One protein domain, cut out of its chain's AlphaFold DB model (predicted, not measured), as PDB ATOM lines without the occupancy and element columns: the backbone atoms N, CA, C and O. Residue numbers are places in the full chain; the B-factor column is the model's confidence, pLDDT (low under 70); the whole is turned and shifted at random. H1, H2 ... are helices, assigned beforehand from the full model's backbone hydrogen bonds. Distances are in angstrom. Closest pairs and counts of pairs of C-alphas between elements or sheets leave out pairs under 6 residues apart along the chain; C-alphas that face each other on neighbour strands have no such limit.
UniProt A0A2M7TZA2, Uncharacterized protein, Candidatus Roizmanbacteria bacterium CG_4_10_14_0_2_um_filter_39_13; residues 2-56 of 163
ATOM      1  N   PHE A   2      -3.751  -3.739  33.569       92.38
ATOM      2  CA  PHE A   2      -3.047  -2.490  33.216       92.38
ATOM      3  C   PHE A   2      -2.797  -2.307  31.703       92.38
ATOM      4  O   PHE A   2      -3.249  -1.319  31.140       92.38
ATOM      5  N   ILE A   3      -2.195  -3.299  31.024       96.44
ATOM      6  CA  ILE A   3      -1.925  -3.236  29.571       96.44
ATOM      7  C   ILE A   3      -3.190  -2.944  28.748       96.44
ATOM      8  O   ILE A   3      -3.143  -2.143  27.819       96.44
ATOM      9  N   LEU A   4      -4.319  -3.570  29.097       94.69
ATOM     10  CA  LEU A   4      -5.571  -3.425  28.351       94.69
ATOM     11  C   LEU A   4      -6.123  -2.003  28.475       94.69
ATOM     12  O   LEU A   4      -6.520  -1.412  27.478       94.69
ATOM     13  N   ILE A   5      -6.094  -1.442  29.686       95.56
ATOM     14  CA  ILE A   5      -6.592  -0.090  29.958       95.56
ATOM     15  C   ILE A   5      -5.696   0.947  29.277       95.56
ATOM     16  O   ILE A   5      -6.197   1.824  28.579       95.56
ATOM     17  N   THR A   6      -4.373   0.829  29.416       94.69
ATOM     18  CA  THR A   6      -3.432   1.758  28.777       94.69
ATOM     19  C   THR A   6      -3.537   1.702  27.253       94.69
ATOM     20  O   THR A   6      -3.553   2.747  26.607       94.69
ATOM     21  N   SER A   7      -3.672   0.506  26.671       95.12
ATOM     22  CA  SER A   7      -3.852   0.341  25.224       95.12
ATOM     23  C   SER A   7      -5.183   0.917  24.731       95.12
ATOM     24  O   SER A   7      -5.196   1.587  23.701       95.12
ATOM     25  N   ALA A   8      -6.278   0.723  25.474       95.62
ATOM     26  CA  ALA A   8      -7.588   1.265  25.120       95.62
ATOM     27  C   ALA A   8      -7.605   2.801  25.142       95.62
ATOM     28  O   ALA A   8      -8.042   3.421  24.177       95.62
ATOM     29  N   VAL A   9      -7.067   3.414  26.204       94.12
ATOM     30  CA  VAL A   9      -6.980   4.881  26.321       94.12
ATOM     31  C   VAL A   9      -6.087   5.465  25.227       94.12
ATOM     32  O   VAL A   9      -6.430   6.483  24.629       94.12
ATOM     33  N   PHE A  10      -4.960   4.812  24.931       95.88
ATOM     34  CA  PHE A  10      -4.074   5.242  23.852       95.88
ATOM     35  C   PHE A  10      -4.769   5.192  22.488       95.88
ATOM     36  O   PHE A  10      -4.693   6.164  21.737       95.88
ATOM     37  N   ARG A  11      -5.482   4.099  22.182       95.19
ATOM     38  CA  ARG A  11      -6.214   3.944  20.916       95.19
ATOM     39  C   ARG A  11      -7.254   5.047  20.727       95.19
ATOM     40  O   ARG A  11      -7.226   5.724  19.707       95.19
ATOM     41  N   GLU A  12      -8.105   5.269  21.724       94.94
ATOM     42  CA  GLU A  12      -9.168   6.278  21.651       94.94
ATOM     43  C   GLU A  12      -8.601   7.703  21.493       94.94
ATOM     44  O   GLU A  12      -9.116   8.531  20.733       94.94
ATOM     45  N   GLY A  13      -7.480   7.986  22.167       93.06
ATOM     46  CA  GLY A  13      -6.764   9.253  22.028       93.06
ATOM     47  C   GLY A  13      -6.184   9.456  20.626       93.06
ATOM     48  O   GLY A  13      -6.340  10.531  20.044       93.06
ATOM     49  N   VAL A  14      -5.547   8.425  20.060       96.31
ATOM     50  CA  VAL A  14      -4.979   8.464  18.701       96.31
ATOM     51  C   VAL A  14      -6.074   8.641  17.651       96.31
ATOM     52  O   VAL A  14      -5.916   9.474  16.756       96.31
ATOM     53  N   GLU A  15      -7.190   7.921  17.780       94.69
ATOM     54  CA  GLU A  15      -8.356   8.070  16.904       94.69
ATOM     55  C   GLU A  15      -8.891   9.505  16.933       94.69
ATOM     56  O   GLU A  15      -9.052  10.123  15.882       94.69
ATOM     57  N   THR A  16      -9.054  10.092  18.123       93.12
ATOM     58  CA  THR A  16      -9.524  11.479  18.268       93.12
ATOM     59  C   THR A  16      -8.598  12.476  17.561       93.12
ATOM     60  O   THR A  16      -9.065  13.341  16.817       93.12
ATOM     61  N   VAL A  17      -7.277  12.355  17.738       92.56
ATOM     62  CA  VAL A  17      -6.305  13.251  17.083       92.56
ATOM     63  C   VAL A  17      -6.319  13.072  15.563       92.56
ATOM     64  O   VAL A  17      -6.284  14.066  14.831       92.56
ATOM     65  N   LEU A  18      -6.404  11.830  15.076       93.12
ATOM     66  CA  LEU A  18      -6.501  11.532  13.645       93.12
ATOM     67  C   LEU A  18      -7.780  12.101  13.029       93.12
ATOM     68  O   LEU A  18      -7.703  12.738  11.978       93.12
ATOM     69  N   TYR A  19      -8.929  11.953  13.689       90.69
ATOM     70  CA  TYR A  19     -10.194  12.516  13.218       90.69
ATOM     71  C   TYR A  19     -10.173  14.046  13.193       90.69
ATOM     72  O   TYR A  19     -10.619  14.647  12.213       90.69
ATOM     73  N   LEU A  20      -9.591  14.696  14.206       90.31
ATOM     74  CA  LEU A  20      -9.427  16.153  14.213       90.31
ATOM     75  C   LEU A  20      -8.509  16.632  13.084       90.31
ATOM     76  O   LEU A  20      -8.819  17.612  12.402       90.31
ATOM     77  N   LYS A  21      -7.404  15.920  12.832       90.44
ATOM     78  CA  LYS A  21      -6.502  16.215  11.713       90.44
ATOM     79  C   LYS A  21      -7.198  16.020  10.369       90.44
ATOM     80  O   LYS A  21      -7.134  16.924   9.537       90.44
ATOM     81  N   ALA A  22      -7.903  14.912  10.167       90.69
ATOM     82  CA  ALA A  22      -8.670  14.659   8.949       90.69
ATOM     83  C   ALA A  22      -9.735  15.746   8.716       90.69
ATOM     84  O   ALA A  22      -9.819  16.309   7.627       90.69
ATOM     85  N   SER A  23     -10.469  16.125   9.766       88.19
ATOM     86  CA  SER A  23     -11.456  17.207   9.712       88.19
ATOM     87  C   SER A  23     -10.827  18.564   9.384       88.19
ATOM     88  O   SER A  23     -11.459  19.375   8.709       88.19
ATOM     89  N   SER A  24      -9.596  18.822   9.839       86.38
ATOM     90  CA  SER A  24      -8.878  20.062   9.517       86.38
ATOM     91  C   SER A  24      -8.481  20.142   8.039       86.38
ATOM     92  O   SER A  24      -8.597  21.207   7.437       86.38
ATOM     93  N   LEU A  25      -8.072  19.017   7.436       88.31
ATOM     94  CA  LEU A  25      -7.723  18.941   6.013       88.31
ATOM     95  C   LEU A  25      -8.961  19.054   5.114       88.31
ATOM     96  O   LEU A  25      -8.877  19.614   4.027       88.31
ATOM     97  N   ALA A  26     -10.111  18.565   5.580       86.50
ATOM     98  CA  ALA A  26     -11.380  18.641   4.858       86.50
ATOM     99  C   ALA A  26     -11.998  20.058   4.810       86.50
ATOM    100  O   ALA A  26     -13.083  20.227   4.264       86.50
ATOM    101  N   GLY A  27     -11.350  21.079   5.392       79.94
ATOM    102  CA  GLY A  27     -11.831  22.467   5.353       79.94
ATOM    103  C   GLY A  27     -13.086  22.734   6.195       79.94
ATOM    104  O   GLY A  27     -13.714  23.782   6.050       79.94
ATOM    105  N   ALA A  28     -13.455  21.815   7.093       78.00
ATOM    106  CA  ALA A  28     -14.643  21.919   7.937       78.00
ATOM    107  C   ALA A  28     -14.396  22.855   9.140       78.00
ATOM    108  O   ALA A  28     -14.190  22.417  10.275       78.00
ATOM    109  N   SER A  29     -14.403  24.167   8.888       76.81
ATOM    110  CA  SER A  29     -14.147  25.211   9.895       76.81
ATOM    111  C   SER A  29     -15.109  25.162  11.092       76.81
ATOM    112  O   SER A  29     -14.695  25.390  12.229       76.81
ATOM    113  N   SER A  30     -16.371  24.787  10.868       83.19
ATOM    114  CA  SER A  30     -17.380  24.601  11.922       83.19
ATOM    115  C   SER A  30     -17.050  23.443  12.874       83.19
ATOM    116  O   SER A  30     -17.228  23.570  14.085       83.19
ATOM    117  N   GLN A  31     -16.510  22.336  12.357       83.69
ATOM    118  CA  GLN A  31     -16.090  21.182  13.161       83.69
ATOM    119  C   GLN A  31     -14.878  21.494  14.039       83.69
ATOM    120  O   GLN A  31     -14.824  21.049  15.185       83.69
ATOM    121  N   LEU A  32     -13.933  22.299  13.545       84.75
ATOM    122  CA  LEU A  32     -12.794  22.751  14.348       84.75
ATOM    123  C   LEU A  32     -13.240  23.618  15.529       84.75
ATOM    124  O   LEU A  32     -12.726  23.462  16.635       84.75
ATOM    125  N   PHE A  33     -14.231  24.485  15.324       89.31
ATOM    126  CA  PHE A  33     -14.791  25.294  16.405       89.31
ATOM    127  C   PHE A  33     -15.479  24.426  17.469       89.31
ATOM    128  O   PHE A  33     -15.229  24.590  18.665       89.31
ATOM    129  N   GLY A  34     -16.271  23.437  17.040       90.19
ATOM    130  CA  GLY A  34     -16.869  22.443  17.936       90.19
ATOM    131  C   GLY A  34     -15.827  21.633  18.712       90.19
ATOM    132  O   GLY A  34     -15.988  21.415  19.912       90.19
ATOM    133  N   ALA A  35     -14.720  21.255  18.068       89.56
ATOM    134  CA  ALA A  35     -13.616  20.548  18.711       89.56
ATOM    135  C   ALA A  35     -12.935  21.381  19.802       89.56
ATOM    136  O   ALA A  35     -12.669  20.867  20.887       89.56
ATOM    137  N   VAL A  36     -12.690  22.672  19.555       91.69
ATOM    138  CA  VAL A  36     -12.113  23.575  20.565       91.69
ATOM    139  C   VAL A  36     -13.042  23.701  21.769       91.69
ATOM    140  O   VAL A  36     -12.587  23.570  22.906       91.69
ATOM    141  N   ILE A  37     -14.346  23.886  21.541       95.00
ATOM    142  CA  ILE A  37     -15.342  23.931  22.621       95.00
ATOM    143  C   ILE A  37     -15.368  22.608  23.392       95.00
ATOM    144  O   ILE A  37     -15.397  22.621  24.621       95.00
ATOM    145  N   GLY A  38     -15.314  21.473  22.691       92.62
ATOM    146  CA  GLY A  38     -15.273  20.142  23.296       92.62
ATOM    147  C   GLY A  38     -14.031  19.914  24.156       92.62
ATOM    148  O   GLY A  38     -14.133  19.392  25.261       92.62
ATOM    149  N   ILE A  39     -12.855  20.358  23.704       92.69
ATOM    150  CA  ILE A  39     -11.620  20.276  24.496       92.69
ATOM    151  C   ILE A  39     -11.721  21.177  25.730       92.69
ATOM    152  O   ILE A  39     -11.400  20.741  26.834       92.69
ATOM    153  N   MET A  40     -12.201  22.414  25.571       96.12
ATOM    154  CA  MET A  40     -12.385  23.338  26.694       96.12
ATOM    155  C   MET A  40     -13.369  22.786  27.730       96.12
ATOM    156  O   MET A  40     -13.093  22.847  28.931       96.12
ATOM    157  N   SER A  41     -14.485  22.200  27.289       95.94
ATOM    158  CA  SER A  41     -15.449  21.569  28.191       95.94
ATOM    159  C   SER A  41     -14.860  20.328  28.861       95.94
ATOM    160  O   SER A  41     -14.980  20.199  30.076       95.94
ATOM    161  N   ALA A  42     -14.143  19.468  28.132       93.44
ATOM    162  CA  ALA A  42     -13.476  18.293  28.692       93.44
ATOM    163  C   ALA A  42     -12.454  18.668  29.776       93.44
ATOM    164  O   ALA A  42     -12.432  18.049  30.841       93.44
ATOM    165  N   VAL A  43     -11.654  19.716  29.554       95.56
ATOM    166  CA  VAL A  43     -10.713  20.238  30.558       95.56
ATOM    167  C   VAL A  43     -11.460  20.790  31.772       95.56
ATOM    168  O   VAL A  43     -11.089  20.480  32.906       95.56
ATOM    169  N   ALA A  44     -12.534  21.556  31.564       96.50
ATOM    170  CA  ALA A  44     -13.345  22.096  32.653       96.50
ATOM    171  C   ALA A  44     -13.996  20.986  33.499       96.50
ATOM    172  O   ALA A  44     -13.909  21.020  34.729       96.50
ATOM    173  N   PHE A  45     -14.588  19.973  32.858       96.19
ATOM    174  CA  PHE A  45     -15.164  18.804  33.528       96.19
ATOM    175  C   PHE A  45     -14.097  17.974  34.244       96.19
ATOM    176  O   PHE A  45     -14.296  17.610  35.402       96.19
ATOM    177  N   GLY A  46     -12.954  17.720  33.604       95.12
ATOM    178  CA  GLY A  46     -11.834  17.003  34.213       95.12
ATOM    179  C   GLY A  46     -11.309  17.713  35.460       95.12
ATOM    180  O   GLY A  46     -11.129  17.086  36.504       95.12
ATOM    181  N   TYR A  47     -11.150  19.036  35.396       95.88
ATOM    182  CA  TYR A  47     -10.745  19.846  36.543       95.88
ATOM    183  C   TYR A  47     -11.795  19.842  37.663       95.88
ATOM    184  O   TYR A  47     -11.452  19.669  38.834       95.88
ATOM    185  N   ALA A  48     -13.078  19.998  37.320       94.25
ATOM    186  CA  ALA A  48     -14.172  19.962  38.288       94.25
ATOM    187  C   ALA A  48     -14.248  18.607  39.007       94.25
ATOM    188  O   ALA A  48     -14.325  18.571  40.237       94.25
ATOM    189  N   LEU A  49     -14.152  17.504  38.256       92.88
ATOM    190  CA  LEU A  49     -14.120  16.147  38.799       92.88
ATOM    191  C   LEU A  49     -12.908  15.930  39.700       92.88
ATOM    192  O   LEU A  49     -13.068  15.421  40.806       92.88
ATOM    193  N   PHE A  50     -11.716  16.359  39.284       93.44
ATOM    194  CA  PHE A  50     -10.504  16.231  40.092       93.44
ATOM    195  C   PHE A  50     -10.611  17.006  41.411       93.44
ATOM    196  O   PHE A  50     -10.308  16.483  42.486       93.44
ATOM    197  N   ARG A  51     -11.121  18.241  41.352       93.00
ATOM    198  CA  ARG A  51     -11.348  19.069  42.542       93.00
ATOM    199  C   ARG A  51     -12.370  18.438  43.487       93.00
ATOM    200  O   ARG A  51     -12.190  18.504  44.704       93.00
ATOM    201  N   TRP A  52     -13.438  17.861  42.940       88.62
ATOM    202  CA  TRP A  52     -14.461  17.176  43.726       88.62
ATOM    203  C   TRP A  52     -13.910  15.895  44.354       88.62
ATOM    204  O   TRP A  52     -14.074  15.699  45.554       88.62
ATOM    205  N   ALA A  53     -13.165  15.093  43.591       88.00
ATOM    206  CA  ALA A  53     -12.550  13.853  44.052       88.00
ATOM    207  C   ALA A  53     -11.578  14.072  45.223       88.00
ATOM    208  O   ALA A  53     -11.603  13.306  46.178       88.00
ATOM    209  N   ILE A  54     -10.774  15.143  45.198       88.44
ATOM    210  CA  ILE A  54      -9.848  15.467  46.300       88.44
ATOM    211  C   ILE A  54     -10.587  15.888  47.574       88.44
ATOM    212  O   ILE A  54     -10.146  15.575  48.678       88.44
ATOM    213  N   LYS A  55     -11.693  16.628  47.444       84.50
ATOM    214  CA  LYS A  55     -12.486  17.084  48.598       84.50
ATOM    215  C   LYS A  55     -13.473  16.035  49.107       84.50
ATOM    216  O   LYS A  55     -14.053  16.218  50.176       84.50
ATOM    217  N   ALA A  56     -13.711  14.975  48.341       83.81
ATOM    218  CA  ALA A  56     -14.679  13.957  48.683       83.81
ATOM    219  C   ALA A  56     -14.140  13.060  49.804       83.81
ATOM    220  O   ALA A  56     -13.123  12.384  49.670       83.81
TER     221      ALA A  56
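What this domain is: This is residues 2 to 56 of the 163 residues of an uncharacterized protein of Candidatus Roizmanbacteria bacterium CG_4_10_14_0_2_um_filter_39_13 (UniProt A0A2M7TZA2). A long helix, H2, and a somewhat shorter one, H1, make a narrow V: an open helical hairpin whose two arms meet near its closed end, at the tight link of residues 26 to 28, and spread away from each other toward the ends of the printed part. Both arms lie nearly in one plane, and their far parts, residues 2 to 15 of H1 and residues 36 to 56, of which 36 to 55 belong to H2, stand free. The printed part has 55 residues with two named helices, H1 then H2, and no named strand; the class is all helix. The whole is flat, spanning 44 by 28 by 7 A, and only just loose, close to extended, with a radius of gyration of the C-alphas of 14.7 A.

Where its parts are: H2, the longest helix, covers residues 29 to 55 and measures 39.6 A from first to last C-alpha, from Ser 29 at (-14.147, 25.211, 9.895) to Lys 55 at (-12.486, 17.084, 48.598). H1 covers residues 2 to 25 and measures 34.9 A; its first C-alpha, of Phe 2, is at (-3.047, -2.490, 33.216).

How they stand to each other: H2 touches H1 with residues 31 to 35 alone, and H1 touches H2 with residues 20 to 24 alone. Their closest C-alphas, those of Leu 32 and Ser 24, are 6.8 A apart. The two helices form a helical hairpin and run opposite ways at a shallow tilt of 30 degrees. Their centres are 16.8 A apart. In H1 and H2 every O i to N i+4 pair is within hydrogen-bond range.

The domain as a whole: The two C-alphas farthest apart, those of Gly 27 and Ala 56, are 44.2 A apart. The C-alphas of Phe 2 and Ala 56, the first and last printed, are 25.4 A apart. The printed part has no cut, and its one link between named elements, H1 to H2, is tight. The mean pLDDT of the printed part is 91.2, and no printed residue is under 70.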